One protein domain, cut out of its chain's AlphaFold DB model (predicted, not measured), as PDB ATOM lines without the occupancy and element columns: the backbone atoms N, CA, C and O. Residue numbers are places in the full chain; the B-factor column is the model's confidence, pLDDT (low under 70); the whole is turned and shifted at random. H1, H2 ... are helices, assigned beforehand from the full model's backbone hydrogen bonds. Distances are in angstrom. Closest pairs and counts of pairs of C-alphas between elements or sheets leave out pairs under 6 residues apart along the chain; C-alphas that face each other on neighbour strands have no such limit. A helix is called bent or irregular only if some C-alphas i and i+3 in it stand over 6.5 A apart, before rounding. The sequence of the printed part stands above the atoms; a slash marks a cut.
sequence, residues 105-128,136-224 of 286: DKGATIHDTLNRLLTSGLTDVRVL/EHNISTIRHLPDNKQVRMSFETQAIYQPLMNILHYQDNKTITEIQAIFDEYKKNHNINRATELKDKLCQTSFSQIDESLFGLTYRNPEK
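This is residues 105 to 128 and 136 to 224 of the 286 residues of an uncharacterized protein of Candidatus Peregrinibacteria bacterium (UniProt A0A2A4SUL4). Two of the longer helices, H1 and H4, run roughly the same way but apart, and H6 bridges them at about right angles, from H1 near Thr 119 to H4 near Ala 159. H5 lies across the end of the frame where H4 ends and beside little H2, H7 runs back beside the first half of H4, and tiny H3 lies near H4. The printed part has 113 residues with seven named helices, H1 to H7 in chain order, and no named strand, so its class is all helix. It is compact, with a radius of gyration of the C-alphas of 14.7 A, and rounded, spanning 39 by 32 by 28 A.

H1, residues 110 to 123, touches H2, residues 125 to 128, with residues 117 to 121 alone; the closest C-alphas, of Gly 121 and Val 127, are 5.1 A apart. H3, residues 136 to 140, is close to but not clearly touching H4, residues 147 to 167; the closest C-alphas, of Ile 139 and Ser 154, are 7.6 A apart. H4 is the hub, touching three helices, and has a kink of 36 degrees near residue 157. H5, residues 176 to 190, touches H2, with the closest C-alphas, of Val 125 and Gln 180, 6.1 A apart. H4 and H5 only just touch, with 3 pairs of C-alphas within 8 A, the closest being Ile 167 and Phe 183 at 6.8 A; they are about perpendicular at 89 degrees. H6, residues 195 to 206, touches residues 158 to 164 of H4, about perpendicular at 82 degrees, the closest C-alphas being Ala 159 and Cys 203 at 5.0 A. Residues 195 to 199 of H6 touch H1, about perpendicular at 78 degrees, the closest C-alphas being Thr 119 and Ala 195 at 5.0 A. H7, residues 212 to 220, only just touches H4, with 3 pairs of C-alphas within 8 A, the closest being Arg 152 and Tyr 219 at 5.7 A. Every O i to N i+4 pair is within hydrogen-bond range in H1, H3, H5, H6 and H7, against 15 of 17 in H4; H2 is too short for one.

H1 begins at C-alpha 110 (112.410, 130.828, 95.419) and is 20.3 A long. H4 is 29.0 A long and only just irregular, C-alphas 159 and 162 being 6.8 A apart. H5 is 20.8 A long and H6 16.9 A. H7 ends at C-alpha 220 (110.784, 122.875, 91.594).

The C-alphas farthest apart, of Lys 106 and Asn 173, are 42.6 A apart. Residues 129 to 135 are not printed, and C-alphas 128 and 136 are 12.1 A apart across the cut. Of the links printed whole, none is long. Mean pLDDT of the printed part is 78.1; 40 residues are under 70, among them 105 to 111, 145 to 155 and 206 to 224.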
ATOM      1  N   ASP A 105     117.837 138.868  90.044       35.78
ATOM      2  CA  ASP A 105     119.177 138.323  90.273       35.78
ATOM      3  C   ASP A 105     119.333 136.977  89.565       35.78
ATOM      4  O   ASP A 105     118.545 136.050  89.776       35.78
ATOM      5  N   LYS A 106     120.359 136.846  88.718       34.97
ATOM      6  CA  LYS A 106     120.777 135.563  88.130       34.97
ATOM      7  C   LYS A 106     121.312 134.666  89.254       34.97
ATOM      8  O   LYS A 106     122.516 134.495  89.394       34.97
ATOM      9  N   GLY A 107     120.420 134.126  90.081       39.44
ATOM     10  CA  GLY A 107     120.777 133.391  91.292       39.44
ATOM     11  C   GLY A 107     119.759 133.475  92.429       39.44
ATOM     12  O   GLY A 107     119.822 132.620  93.308       39.44
ATOM     13  N   ALA A 108     118.809 134.424  92.411       46.41
ATOM     14  CA  ALA A 108     117.775 134.485  93.444       46.41
ATOM     15  C   ALA A 108     116.877 133.250  93.341       46.41
ATOM     16  O   ALA A 108     116.202 132.995  92.339       46.41
ATOM     17  N   THR A 109     116.900 132.440  94.386       57.75
ATOM     18  CA  THR A 109     116.084 131.246  94.479       57.75
ATOM     19  C   THR A 109     114.709 131.605  95.031       57.75
ATOM     20  O   THR A 109     114.510 132.580  95.751       57.75
ATOM     21  N   ILE A 110     113.723 130.757  94.761       58.47
ATOM     22  CA  ILE A 110     112.410 130.828  95.419       58.47
ATOM     23  C   ILE A 110     112.541 130.825  96.956       58.47
ATOM     24  O   ILE A 110     111.703 131.418  97.638       58.47
ATOM     25  N   HIS A 111     113.594 130.191  97.497       65.94
ATOM     26  CA  HIS A 111     113.879 130.218  98.930       65.94
ATOM     27  C   HIS A 111     114.096 131.652  99.419       65.94
ATOM     28  O   HIS A 111     113.639 131.979 100.507       65.94
ATOM     29  N   ASP A 112     114.682 132.529  98.604       73.19
ATOM     30  CA  ASP A 112     114.960 133.918  98.974       73.19
ATOM     31  C   ASP A 112     113.683 134.758  99.044       73.19
ATOM     32  O   ASP A 112     113.514 135.549  99.970       73.19
ATOM     33  N   THR A 113     112.722 134.523  98.141       78.12
ATOM     34  CA  THR A 113     111.412 135.201  98.199       78.12
ATOM     35  C   THR A 113     110.615 134.768  99.433       78.12
ATOM     36  O   THR A 113     110.078 135.613 100.149       78.12
ATOM     37  N   LEU A 114     110.566 133.463  99.728       83.12
ATOM     38  CA  LEU A 114     109.869 132.960 100.916       83.12
ATOM     39  C   LEU A 114     110.578 133.378 102.213       83.12
ATOM     40  O   LEU A 114     109.921 133.785 103.168       83.12
ATOM     41  N   ASN A 115     111.910 133.326 102.253       87.06
ATOM     42  CA  ASN A 115     112.681 133.764 103.412       87.06
ATOM     43  C   ASN A 115     112.519 135.266 103.652       87.06
ATOM     44  O   ASN A 115     112.375 135.651 104.810       87.06
ATOM     45  N   ARG A 116     112.482 136.109 102.607       90.50
ATOM     46  CA  ARG A 116     112.162 137.538 102.760       90.50
ATOM     47  C   ARG A 116     110.780 137.721 103.364       90.50
ATOM     48  O   ARG A 116     110.669 138.382 104.390       90.50
ATOM     49  N   LEU A 117     109.760 137.087 102.785       93.25
ATOM     50  CA  LEU A 117     108.388 137.164 103.284       93.25
ATOM     51  C   LEU A 117     108.312 136.796 104.774       93.25
ATOM     52  O   LEU A 117     107.746 137.541 105.570       93.25
ATOM     53  N   LEU A 118     108.887 135.652 105.153       94.88
ATOM     54  CA  LEU A 118     108.858 135.175 106.534       94.88
ATOM     55  C   LEU A 118     109.702 136.059 107.457       94.88
ATOM     56  O   LEU A 118     109.269 136.336 108.567       94.88
ATOM     57  N   THR A 119     110.862 136.545 107.010       96.12
ATOM     58  CA  THR A 119     111.707 137.461 107.798       96.12
ATOM     59  C   THR A 119     110.968 138.764 108.074       96.12
ATOM     60  O   THR A 119     110.846 139.161 109.229       96.12
ATOM     61  N   SER A 120     110.396 139.386 107.042       96.81
ATOM     62  CA  SER A 120     109.584 140.593 107.190       96.81
ATOM     63  C   SER A 120     108.338 140.338 108.040       96.81
ATOM     64  O   SER A 120     107.961 141.187 108.840       96.81
ATOM     65  N   GLY A 121     107.739 139.150 107.939       97.25
ATOM     66  CA  GLY A 121     106.620 138.719 108.775       97.25
ATOM     67  C   GLY A 121     106.960 138.511 110.250       97.25
ATOM     68  O   GLY A 121     106.107 138.727 111.108       97.25
ATOM     69  N   LEU A 122     108.201 138.123 110.568       96.88
ATOM     70  CA  LEU A 122     108.687 138.069 111.949       96.88
ATOM     71  C   LEU A 122     108.814 139.471 112.561       96.88
ATOM     72  O   LEU A 122     108.641 139.603 113.775       96.88
ATOM     73  N   THR A 123     109.096 140.484 111.733       96.62
ATOM     74  CA  THR A 123     109.169 141.901 112.121       96.62
ATOM     75  C   THR A 123     107.790 142.555 112.216       96.62
ATOM     76  O   THR A 123     107.532 143.269 113.180       96.62
ATOM     77  N   ASP A 124     106.905 142.311 111.248       97.88
ATOM     78  CA  ASP A 124     105.550 142.864 111.207       97.88
ATOM     79  C   ASP A 124     104.555 141.811 110.704       97.88
ATOM     80  O   ASP A 124     104.557 141.425 109.529       97.88
ATOM     81  N   VAL A 125     103.649 141.373 111.585       98.06
ATOM     82  CA  VAL A 125     102.660 140.337 111.260       98.06
ATOM     83  C   VAL A 125     101.743 140.737 110.099       98.06
ATOM     84  O   VAL A 125     101.214 139.869 109.402       98.06
ATOM     85  N   ARG A 126     101.586 142.040 109.820       98.56
ATOM     86  CA  ARG A 126     100.771 142.544 108.705       98.56
ATOM     87  C   ARG A 126     101.277 142.066 107.345       98.56
ATOM     88  O   ARG A 126     100.456 141.873 106.453       98.56
ATOM     89  N   VAL A 127     102.574 141.781 107.200       98.31
ATOM     90  CA  VAL A 127     103.143 141.150 105.991       98.31
ATOM     91  C   VAL A 127     102.514 139.776 105.753       98.31
ATOM     92  O   VAL A 127     102.091 139.449 104.643       98.31
ATOM     93  N   LEU A 128     102.403 138.976 106.816       97.94
ATOM     94  CA  LEU A 128     101.810 137.643 106.756       97.94
ATOM     95  C   LEU A 128     100.305 137.734 106.483       97.94
ATOM     96  O   LEU A 128      99.790 136.989 105.653       97.94
ATOM     97  N   GLU A 136      94.492 133.576  99.588       85.00
ATOM     98  CA  GLU A 136      93.076 133.189  99.589       85.00
ATOM     99  C   GLU A 136      92.401 133.520  98.247       85.00
ATOM    100  O   GLU A 136      91.720 132.675  97.662       85.00
ATOM    101  N   HIS A 137      92.643 134.718  97.703       82.56
ATOM    102  CA  HIS A 137      92.114 135.105  96.395       82.56
ATOM    103  C   HIS A 137      92.753 134.312  95.239       82.56
ATOM    104  O   HIS A 137      92.091 133.940  94.265       82.56
ATOM    105  N   ASN A 138      94.049 134.026  95.324       79.75
ATOM    106  CA  ASN A 138      94.727 133.222  94.312       79.75
ATOM    107  C   ASN A 138      94.207 131.785  94.278       79.75
ATOM    108  O   ASN A 138      94.005 131.231  93.198       79.75
ATOM    109  N   ILE A 139      93.916 131.195  95.440       75.56
ATOM    110  CA  ILE A 139      93.294 129.874  95.526       75.56
ATOM    111  C   ILE A 139      91.853 129.895  95.002       75.56
ATOM    112  O   ILE A 139      91.483 128.995  94.252       75.56
ATOM    113  N   SER A 140      91.054 130.933  95.277       74.94
ATOM    114  CA  SER A 140      89.683 131.009  94.739       74.94
ATOM    115  C   SER A 140      89.629 131.130  93.207       74.94
ATOM    116  O   SER A 140      88.635 130.749  92.588       74.94
ATOM    117  N   THR A 141      90.710 131.609  92.580       73.56
ATOM    118  CA  THR A 141      90.831 131.783  91.121       73.56
ATOM    119  C   THR A 141      91.809 130.800  90.456       73.56
ATOM    120  O   THR A 141      92.082 130.912  89.259       73.56
ATOM    121  N   ILE A 142      92.280 129.781  91.192       71.50
ATOM    122  CA  ILE A 142      93.355 128.856  90.780       71.50
ATOM    123  C   ILE A 142      93.091 128.123  89.461       71.50
ATOM    124  O   ILE A 142      94.018 127.901  88.686       71.50
ATOM    125  N   ARG A 143      91.824 127.806  89.169       67.25
ATOM    126  CA  ARG A 143      91.387 127.037  87.987       67.25
ATOM    127  C   ARG A 143      91.765 127.662  86.638       67.25
ATOM    128  O   ARG A 143      91.676 126.998  85.614       67.25
ATOM    129  N   HIS A 144      92.125 128.946  86.624       70.75
ATOM    130  CA  HIS A 144      92.514 129.678  85.416       70.75
ATOM    131  C   HIS A 144      94.029 129.627  85.140       70.75
ATOM    132  O   HIS A 144      94.503 130.216  84.168       70.75
ATOM    133  N   LEU A 145      94.809 128.963  86.000       65.88
ATOM    134  CA  LEU A 145      96.255 128.805  85.845       65.88
ATOM    135  C   LEU A 145      96.609 127.467  85.170       65.88
ATOM    136  O   LEU A 145      95.843 126.516  85.274       65.88
ATOM    137  N   PRO A 146      97.785 127.347  84.526       64.31
ATOM    138  CA  PRO A 146      98.296 126.055  84.060       64.31
ATOM    139  C   PRO A 146      98.494 125.057  85.212       64.31
ATOM    140  O   PRO A 146      98.861 125.472  86.315       64.31
ATOM    141  N   ASP A 147      98.313 123.762  84.947       57.78
ATOM    142  CA  ASP A 147      98.320 122.681  85.950       57.78
ATOM    143  C   ASP A 147      99.537 122.720  86.882       57.78
ATOM    144  O   ASP A 147      99.406 122.643  88.103       57.78
ATOM    145  N   ASN A 148     100.731 122.946  86.337       57.94
ATOM    146  CA  ASN A 148     101.954 123.025  87.131       57.94
ATOM    147  C   ASN A 148     101.972 124.188  88.133       57.94
ATOM    148  O   ASN A 148     102.447 124.032  89.261       57.94
ATOM    149  N   LYS A 149     101.410 125.345  87.764       63.03
ATOM    150  CA  LYS A 149     101.232 126.484  88.670       63.03
ATOM    151  C   LYS A 149     100.169 126.180  89.720       63.03
ATOM    152  O   LYS A 149     100.356 126.573  90.869       63.03
ATOM    153  N   GLN A 150      99.103 125.465  89.359       65.12
ATOM    154  CA  GLN A 150      98.087 125.038  90.320       65.12
ATOM    155  C   GLN A 150      98.687 124.106  91.379       65.12
ATOM    156  O   GLN A 150      98.523 124.359  92.573       65.12
ATOM    157  N   VAL A 151      99.440 123.081  90.969       60.12
ATOM    158  CA  VAL A 151     100.108 122.139  91.886       60.12
ATOM    159  C   VAL A 151     101.075 122.875  92.808       60.12
ATOM    160  O   VAL A 151     100.965 122.763  94.029       60.12
ATOM    161  N   ARG A 152     101.970 123.690  92.236       64.19
ATOM    162  CA  ARG A 152     102.959 124.473  92.990       64.19
ATOM    163  C   ARG A 152     102.294 125.371  94.034       64.19
ATOM    164  O   ARG A 152     102.678 125.348  95.200       64.19
ATOM    165  N   MET A 153     101.271 126.123  93.630       67.88
ATOM    166  CA  MET A 153     100.543 127.023  94.524       67.88
ATOM    167  C   MET A 153      99.786 126.267  95.618       67.88
ATOM    168  O   MET A 153      99.781 126.694  96.768       67.88
ATOM    169  N   SER A 154      99.178 125.131  95.284       67.81
ATOM    170  CA  SER A 154      98.432 124.311  96.243       67.81
ATOM    171  C   SER A 154      99.341 123.665  97.279       67.81
ATOM    172  O   SER A 154      98.974 123.591  98.449       67.81
ATOM    173  N   PHE A 155     100.521 123.208  96.857       67.81
ATOM    174  CA  PHE A 155     101.535 122.675  97.758       67.81
ATOM    175  C   PHE A 155     102.045 123.760  98.713       67.81
ATOM    176  O   PHE A 155     102.060 123.541  99.919       67.81
ATOM    177  N   GLU A 156     102.368 124.955  98.205       72.44
ATOM    178  CA  GLU A 156     102.783 126.096  99.040       72.44
ATOM    179  C   GLU A 156     101.708 126.472 100.068       72.44
ATOM    180  O   GLU A 156     102.009 126.707 101.237       72.44
ATOM    181  N   THR A 157     100.438 126.486  99.647       77.50
ATOM    182  CA  THR A 157      99.287 126.705 100.534       77.50
ATOM    183  C   THR A 157      99.251 125.710 101.669       77.50
ATOM    184  O   THR A 157      99.137 126.120 102.816       77.50
ATOM    185  N   GLN A 158      99.385 124.423 101.385       70.00
ATOM    186  CA  GLN A 158      99.308 123.395 102.419       70.00
ATOM    187  C   GLN A 158     100.534 123.404 103.329       70.00
ATOM    188  O   GLN A 158     100.393 123.278 104.539       70.00
ATOM    189  N   ALA A 159     101.726 123.588 102.765       69.94
ATOM    190  CA  ALA A 159     102.980 123.551 103.507       69.94
ATOM    191  C   ALA A 159     103.190 124.776 104.405       69.94
ATOM    192  O   ALA A 159     103.725 124.644 105.499       69.94
ATOM    193  N   ILE A 160     102.800 125.965 103.935       81.62
ATOM    194  CA  ILE A 160     103.168 127.241 104.564       81.62
ATOM    195  C   ILE A 160     101.930 128.012 105.011       81.62
ATOM    196  O   ILE A 160     101.788 128.336 106.187       81.62
ATOM    197  N   TYR A 161     101.021 128.326 104.088       84.38
ATOM    198  CA  TYR A 161      99.966 129.303 104.377       84.38
ATOM    199  C   TYR A 161      98.842 128.737 105.251       84.38
ATOM    200  O   TYR A 161      98.319 129.454 106.094       84.38
ATOM    201  N   GLN A 162      98.492 127.459 105.116       80.81
ATOM    202  CA  GLN A 162      97.494 126.793 105.952       80.81
ATOM    203  C   GLN A 162      97.923 126.700 107.424       80.81
ATOM    204  O   GLN A 162      97.160 127.163 108.274       80.81
ATOM    205  N   PRO A 163      99.115 126.171 107.766       81.56
ATOM    206  CA  PRO A 163      99.567 126.183 109.154       81.56
ATOM    207  C   PRO A 163      99.730 127.613 109.675       81.56
ATOM    208  O   PRO A 163      99.383 127.879 110.823       81.56
ATOM    209  N   LEU A 164     100.149 128.558 108.829       90.62
ATOM    210  CA  LEU A 164     100.250 129.958 109.227       90.62
ATOM    211  C   LEU A 164      98.885 130.590 109.538       90.62
ATOM    212  O   LEU A 164      98.761 131.298 110.533       90.62
ATOM    213  N   MET A 165      97.847 130.307 108.744       89.69
ATOM    214  CA  MET A 165      96.478 130.740 109.046       89.69
ATOM    215  C   MET A 165      96.011 130.214 110.402       89.69
ATOM    216  O   MET A 165      95.363 130.957 111.136       89.69
ATOM    217  N   ASN A 166      96.346 128.965 110.738       86.69
ATOM    218  CA  ASN A 166      95.987 128.370 112.023       86.69
ATOM    219  C   ASN A 166      96.725 129.066 113.177       86.69
ATOM    220  O   ASN A 166      96.092 129.469 114.145       86.69
ATOM    221  N   ILE A 167      98.042 129.268 113.049       93.50
ATOM    222  CA  ILE A 167      98.870 129.944 114.064       93.50
ATOM    223  C   ILE A 167      98.395 131.373 114.309       93.50
ATOM    224  O   ILE A 167      98.319 131.809 115.449       93.50
ATOM    225  N   LEU A 168      98.077 132.109 113.246       95.00
ATOM    226  CA  LEU A 168      97.651 133.504 113.343       95.00
ATOM    227  C   LEU A 168      96.168 133.655 113.680       95.00
ATOM    228  O   LEU A 168      95.677 134.782 113.699       95.00
ATOM    229  N   HIS A 169      95.444 132.549 113.888       93.75
ATOM    230  CA  HIS A 169      93.996 132.562 114.086       93.75
ATOM    231  C   HIS A 169      93.295 133.372 112.992       93.75
ATOM    232  O   HIS A 169      92.368 134.139 113.244       93.75
ATOM    233  N   TYR A 170      93.777 133.231 111.752       92.00
ATOM    234  CA  TYR A 170      93.372 134.104 110.664       92.00
ATOM    235  C   TYR A 170      91.860 134.038 110.487       92.00
ATOM    236  O   TYR A 170      91.253 135.077 110.343       92.00
ATOM    237  N   GLN A 171      91.210 132.875 110.531       88.25
ATOM    238  CA  GLN A 171      89.758 132.785 110.304       88.25
ATOM    239  C   GLN A 171      88.892 133.344 111.452       88.25
ATOM    240  O   GLN A 171      87.696 133.556 111.257       88.25
ATOM    241  N   ASP A 172      89.486 133.642 112.608       92.19
ATOM    242  CA  ASP A 172      88.776 134.181 113.763       92.19
ATOM    243  C   ASP A 172      88.586 135.704 113.642       92.19
ATOM    244  O   ASP A 172      89.316 136.409 112.939       92.19
ATOM    245  N   ASN A 173      87.611 136.249 114.373       93.25
ATOM    246  CA  ASN A 173      87.414 137.696 114.467       93.25
ATOM    247  C   ASN A 173      88.404 138.310 115.475       93.25
ATOM    248  O   ASN A 173      88.037 138.599 116.615       93.25
ATOM    249  N   LYS A 174      89.667 138.447 115.057       95.12
ATOM    250  CA  LYS A 174      90.780 138.973 115.859       95.12
ATOM    251  C   LYS A 174      91.335 140.269 115.279       95.12
ATOM    252  O   LYS A 174      91.506 140.411 114.068       95.12
ATOM    253  N   THR A 175      91.649 141.213 116.160       97.69
ATOM    254  CA  THR A 175      92.378 142.436 115.803       97.69
ATOM    255  C   THR A 175      93.838 142.120 115.469       97.69
ATOM    256  O   THR A 175      94.383 141.117 115.927       97.69
ATOM    257  N   ILE A 176      94.511 142.998 114.715       97.94
ATOM    258  CA  ILE A 176      95.943 142.828 114.401       97.94
ATOM    259  C   ILE A 176      96.777 142.718 115.685       97.94
ATOM    260  O   ILE A 176      97.674 141.885 115.752       97.94
ATOM    261  N   THR A 177      96.456 143.501 116.718       98.00
ATOM    262  CA  THR A 177      97.162 143.464 118.009       98.00
ATOM    263  C   THR A 177      97.010 142.118 118.717       98.00
ATOM    264  O   THR A 177      97.984 141.601 119.260       98.00
ATOM    265  N   GLU A 178      95.816 141.518 118.698       98.06
ATOM    266  CA  GLU A 178      95.620 140.171 119.250       98.06
ATOM    267  C   GLU A 178      96.396 139.122 118.451       98.06
ATOM    268  O   GLU A 178      97.039 138.260 119.045       98.06
ATOM    269  N   ILE A 179      96.377 139.204 117.118       98.25
ATOM    270  CA  ILE A 179      97.131 138.285 116.256       98.25
ATOM    271  C   ILE A 179      98.636 138.422 116.500       98.25
ATOM    272  O   ILE A 179      99.333 137.414 116.585       98.25
ATOM    273  N   GLN A 180      99.137 139.649 116.652       98.19
ATOM    274  CA  GLN A 180     100.532 139.912 116.994       98.19
ATOM    275  C   GLN A 180     100.903 139.232 118.318       98.19
ATOM    276  O   GLN A 180     101.902 138.522 118.370       98.19
ATOM    277  N   ALA A 181     100.068 139.365 119.354       98.31
ATOM    278  CA  ALA A 181     100.303 138.717 120.644       98.31
ATOM    279  C   ALA A 181     100.311 137.180 120.544       98.31
ATOM    280  O   ALA A 181     101.210 136.539 121.090       98.31
ATOM    281  N   ILE A 182      99.360 136.594 119.805       98.06
ATOM    282  CA  ILE A 182      99.309 135.145 119.539       98.06
ATOM    283  C   ILE A 182     100.585 134.691 118.822       98.06
ATOM    284  O   ILE A 182     101.196 133.687 119.187       98.06
ATOM    285  N   PHE A 183     101.017 135.442 117.809       98.12
ATOM    286  CA  PHE A 183     102.205 135.101 117.041       98.12
ATOM    287  C   PHE A 183     103.490 135.244 117.861       98.12
ATOM    288  O   PHE A 183     104.384 134.406 117.753       98.12
ATOM    289  N   ASP A 184     103.587 136.262 118.715       98.06
ATOM    290  CA  ASP A 184     104.712 136.446 119.634       98.06
ATOM    291  C   ASP A 184     104.804 135.314 120.662       98.06
ATOM    292  O   ASP A 184     105.895 134.792 120.910       98.06
ATOM    293  N   GLU A 185     103.669 134.872 121.205       98.00
ATOM    294  CA  GLU A 185     103.608 133.705 122.085       98.00
ATOM    295  C   GLU A 185     104.032 132.424 121.353       98.00
ATOM    296  O   GLU A 185     104.872 131.673 121.857       98.00
ATOM    297  N   TYR A 186     103.529 132.201 120.135       97.06
ATOM    298  CA  TYR A 186     103.925 131.064 119.305       97.06
ATOM    299  C   TYR A 186     105.437 131.060 119.038       97.06
ATOM    300  O   TYR A 186     106.110 130.051 119.268       97.06
ATOM    301  N   LYS A 187     106.003 132.201 118.619       97.25
ATOM    302  CA  LYS A 187     107.448 132.342 118.384       97.25
ATOM    303  C   LYS A 187     108.252 131.996 119.633       97.25
ATOM    304  O   LYS A 187     109.217 131.239 119.542       97.25
ATOM    305  N   LYS A 188     107.834 132.494 120.799       97.12
ATOM    306  CA  LYS A 188     108.489 132.218 122.083       97.12
ATOM    307  C   LYS A 188     108.434 130.734 122.449       97.12
ATOM    308  O   LYS A 188     109.466 130.157 122.778       97.12
ATOM    309  N   ASN A 189     107.264 130.107 122.354       97.19
ATOM    310  CA  ASN A 189     107.069 128.702 122.727       97.19
ATOM    311  C   ASN A 189     107.845 127.733 121.822       97.19
ATOM    312  O   ASN A 189     108.214 126.641 122.252       97.19
ATOM    313  N   HIS A 190     108.128 128.141 120.582       94.88
ATOM    314  CA  HIS A 190     108.843 127.332 119.598       94.88
ATOM    315  C   HIS A 190     110.282 127.798 119.316       94.88
ATOM    316  O   HIS A 190     110.933 127.215 118.452       94.88
ATOM    317  N   ASN A 191     110.798 128.786 120.059       95.69
ATOM    318  CA  ASN A 191     112.131 129.383 119.881       95.69
ATOM    319  C   ASN A 191     112.404 129.894 118.452       95.69
ATOM    320  O   ASN A 191     113.501 129.721 117.926       95.69
ATOM    321  N   ILE A 192     111.410 130.524 117.825       95.81
ATOM    322  CA  ILE A 192     111.495 131.035 116.454       95.81
ATOM    323  C   ILE A 192     112.007 132.476 116.470       95.81
ATOM    324  O   ILE A 192     111.304 133.399 116.882       95.81
ATOM    325  N   ASN A 193     113.216 132.664 115.958       93.81
ATOM    326  CA  ASN A 193     113.874 133.955 115.774       93.81
ATOM    327  C   ASN A 193     114.246 134.212 114.305       93.81
ATOM    328  O   ASN A 193     114.552 135.344 113.934       93.81
ATOM    329  N   ARG A 194     114.246 133.169 113.467       93.94
ATOM    330  CA  ARG A 194     114.643 133.229 112.055       93.94
ATOM    331  C   ARG A 194     113.566 132.657 111.141       93.94
ATOM    332  O   ARG A 194     112.828 131.745 111.510       93.94
ATOM    333  N   ALA A 195     113.528 133.151 109.905       90.88
ATOM    334  CA  ALA A 195     112.603 132.670 108.879       90.88
ATOM    335  C   ALA A 195     112.731 131.162 108.612       90.88
ATOM    336  O   ALA A 195     111.722 130.498 108.389       90.88
ATOM    337  N   THR A 196     113.948 130.615 108.676       88.50
ATOM    338  CA  THR A 196     114.207 129.180 108.498       88.50
ATOM    339  C   THR A 196     113.520 128.341 109.572       88.50
ATOM    340  O   THR A 196     112.846 127.373 109.246       88.50
ATOM    341  N   GLU A 197     113.594 128.764 110.837       92.06
ATOM    342  CA  GLU A 197     112.968 128.070 111.970       92.06
ATOM    343  C   GLU A 197     111.438 128.097 111.861       92.06
ATOM    344  O   GLU A 197     110.778 127.083 112.093       92.06
ATOM    345  N   LEU A 198     110.872 129.242 111.457       92.88
ATOM    346  CA  LEU A 198     109.437 129.356 111.198       92.88
ATOM    347  C   LEU A 198     109.015 128.433 110.052       92.88
ATOM    348  O   LEU A 198     108.071 127.665 110.204       92.88
ATOM    349  N   LYS A 199     109.724 128.483 108.920       87.06
ATOM    350  CA  LYS A 199     109.439 127.653 107.745       87.06
ATOM    351  C   LYS A 199     109.468 126.166 108.091       87.06
ATOM    352  O   LYS A 199     108.528 125.455 107.749       87.06
ATOM    353  N   ASP A 200     110.496 125.716 108.805       82.62
ATOM    354  CA  ASP A 200     110.623 124.319 109.219       82.62
ATOM    355  C   ASP A 200     109.454 123.899 110.113       82.62
ATOM    356  O   ASP A 200     108.899 122.815 109.932       82.62
ATOM    357  N   LYS A 201     109.009 124.768 111.033       86.56
ATOM    358  CA  LYS A 201     107.836 124.489 111.873       86.56
ATOM    359  C   LYS A 201     106.527 124.443 111.095       86.56
ATOM    360  O   LYS A 201     105.709 123.559 111.357       86.56
ATOM    361  N   LEU A 202     106.336 125.336 110.126       83.19
ATOM    362  CA  LEU A 202     105.171 125.309 109.239       83.19
ATOM    363  C   LEU A 202     105.136 123.999 108.435       83.19
ATOM    364  O   LEU A 202     104.143 123.275 108.497       83.19
ATOM    365  N   CYS A 203     106.250 123.632 107.794       70.56
ATOM    366  CA  CYS A 203     106.370 122.383 107.040       70.56
ATOM    367  C   CYS A 203     106.120 121.147 107.915       70.56
ATOM    368  O   CYS A 203     105.335 120.290 107.522       70.56
ATOM    369  N   GLN A 204     106.718 121.080 109.111       69.94
ATOM    370  CA  GLN A 204     106.541 119.969 110.061       69.94
ATOM    371  C   GLN A 204     105.094 119.808 110.543       69.94
ATOM    372  O   GLN A 204     104.668 118.699 110.858       69.94
ATOM    373  N   THR A 205     104.338 120.907 110.614       70.56
ATOM    374  CA  THR A 205     102.924 120.878 111.016       70.56
ATOM    375  C   THR A 205     102.063 120.196 109.956       70.56
ATOM    376  O   THR A 205     101.153 119.441 110.290       70.56
ATOM    377  N   SER A 206     102.361 120.443 108.681       62.06
ATOM    378  CA  SER A 206     101.609 119.876 107.560       62.06
ATOM    379  C   SER A 206     102.137 118.514 107.106       62.06
ATOM    380  O   SER A 206     101.377 117.701 106.585       62.06
ATOM    381  N   PHE A 207     103.430 118.247 107.303       58.59
ATOM    382  CA  PHE A 207     104.115 117.061 106.806       58.59
ATOM    383  C   PHE A 207     105.140 116.544 107.816       58.59
ATOM    384  O   PHE A 207     106.074 117.244 108.191       58.59
ATOM    385  N   SER A 208     105.037 115.271 108.197       50.06
ATOM    386  CA  SER A 208     105.922 114.667 109.203       50.06
ATOM    387  C   SER A 208     107.375 114.459 108.744       50.06
ATOM    388  O   SER A 208     108.238 114.245 109.590       50.06
ATOM    389  N   GLN A 209     107.656 114.503 107.434       51.88
ATOM    390  CA  GLN A 209     108.967 114.162 106.850       51.88
ATOM    391  C   GLN A 209     109.505 115.186 105.827       51.88
ATOM    392  O   GLN A 209     110.481 114.894 105.144       51.88
ATOM    393  N   ILE A 210     108.891 116.370 105.684       51.09
ATOM    394  CA  ILE A 210     109.356 117.384 104.717       51.09
ATOM    395  C   ILE A 210     110.267 118.403 105.402       51.09
ATOM    396  O   ILE A 210     109.811 119.206 106.214       51.09
ATOM    397  N   ASP A 211     111.547 118.380 105.031       55.44
ATOM    398  CA  ASP A 211     112.526 119.423 105.345       55.44
ATOM    399  C   ASP A 211     112.637 120.468 104.213       55.44
ATOM    400  O   ASP A 211     111.992 120.362 103.164       55.44
ATOM    401  N   GLU A 212     113.457 121.504 104.414       57.50
ATOM    402  CA  GLU A 212     113.674 122.566 103.425       57.50
ATOM    403  C   GLU A 212     114.153 122.048 102.055       57.50
ATOM    404  O   GLU A 212     113.716 122.553 101.012       57.50
ATOM    405  N   SER A 213     115.039 121.051 102.039       57.97
ATOM    406  CA  SER A 213     115.590 120.489 100.804       57.97
ATOM    407  C   SER A 213     114.496 119.778 100.009       57.97
ATOM    408  O   SER A 213     114.322 120.021  98.807       57.97
ATOM    409  N   LEU A 214     113.688 118.970 100.703       53.75
ATOM    410  CA  LEU A 214     112.579 118.228 100.120       53.75
ATOM    411  C   LEU A 214     111.434 119.154  99.675       53.75
ATOM    412  O   LEU A 214     110.843 118.929  98.613       53.75
ATOM    413  N   PHE A 215     111.171 120.238 100.416       60.16
ATOM    414  CA  PHE A 215     110.248 121.298  99.999       60.16
ATOM    415  C   PHE A 215     110.698 121.918  98.673       60.16
ATOM    416  O   PHE A 215     109.926 121.972  97.713       60.16
ATOM    417  N   GLY A 216     111.969 122.330  98.585       59.12
ATOM    418  CA  GLY A 216     112.535 122.919  97.374       59.12
ATOM    419  C   GLY A 216     112.480 121.969  96.175       59.12
ATOM    420  O   GLY A 216     112.147 122.394  95.067       59.12
ATOM    421  N   LEU A 217     112.768 120.680  96.382       56.88
ATOM    422  CA  LEU A 217     112.715 119.663  95.330       56.88
ATOM    423  C   LEU A 217     111.287 119.452  94.810       56.88
ATOM    424  O   LEU A 217     111.079 119.473  93.597       56.88
ATOM    425  N   THR A 218     110.313 119.312  95.711       56.19
ATOM    426  CA  THR A 218     108.891 119.126  95.373       56.19
ATOM    427  C   THR A 218     108.343 120.331  94.615       56.19
ATOM    428  O   THR A 218     107.686 120.198  93.584       56.19
ATOM    429  N   TYR A 219     108.684 121.529  95.081       59.91
ATOM    430  CA  TYR A 219     108.215 122.782  94.508       59.91
ATOM    431  C   TYR A 219     108.828 123.093  93.131       59.91
ATOM    432  O   TYR A 219     108.148 123.653  92.269       59.91
ATOM    433  N   ARG A 220     110.103 122.730  92.900       56.94
ATOM    434  CA  ARG A 220     110.784 122.875  91.594       56.94
ATOM    435  C   ARG A 220     110.355 121.830  90.567       56.94
ATOM    436  O   ARG A 220     110.518 122.066  89.374       56.94
ATOM    437  N   ASN A 221     109.797 120.707  91.015       49.91
ATOM    438  CA  ASN A 221     109.358 119.610  90.158       49.91
ATOM    439  C   ASN A 221     107.844 119.361  90.295       49.91
ATOM    440  O   ASN A 221     107.443 118.231  90.585       49.91
ATOM    441  N   PRO A 222     106.983 120.375  90.061       50.09
ATOM    442  CA  PRO A 222     105.540 120.238  90.272       50.09
ATOM    443  C   PRO A 222     104.894 119.188  89.356       50.09
ATOM    444  O   PRO A 222     103.799 118.721  89.640       50.09
ATOM    445  N   GLU A 223     105.575 118.788  88.279       46.53
ATOM    446  CA  GLU A 223     105.115 117.778  87.313       46.53
ATOM    447  C   GLU A 223     105.721 116.384  87.555       46.53
ATOM    448  O   GLU A 223     105.445 115.449  86.816       46.53
ATOM    449  N   LYS A 224     106.573 116.233  88.579       46.06
ATOM    450  CA  LYS A 224     107.275 114.981  88.908       46.06
ATOM    451  C   LYS A 224     107.301 114.725  90.413       46.06
ATOM    452  O   LYS A 224     108.315 114.279  90.948       46.06
TER     453      LYS A 224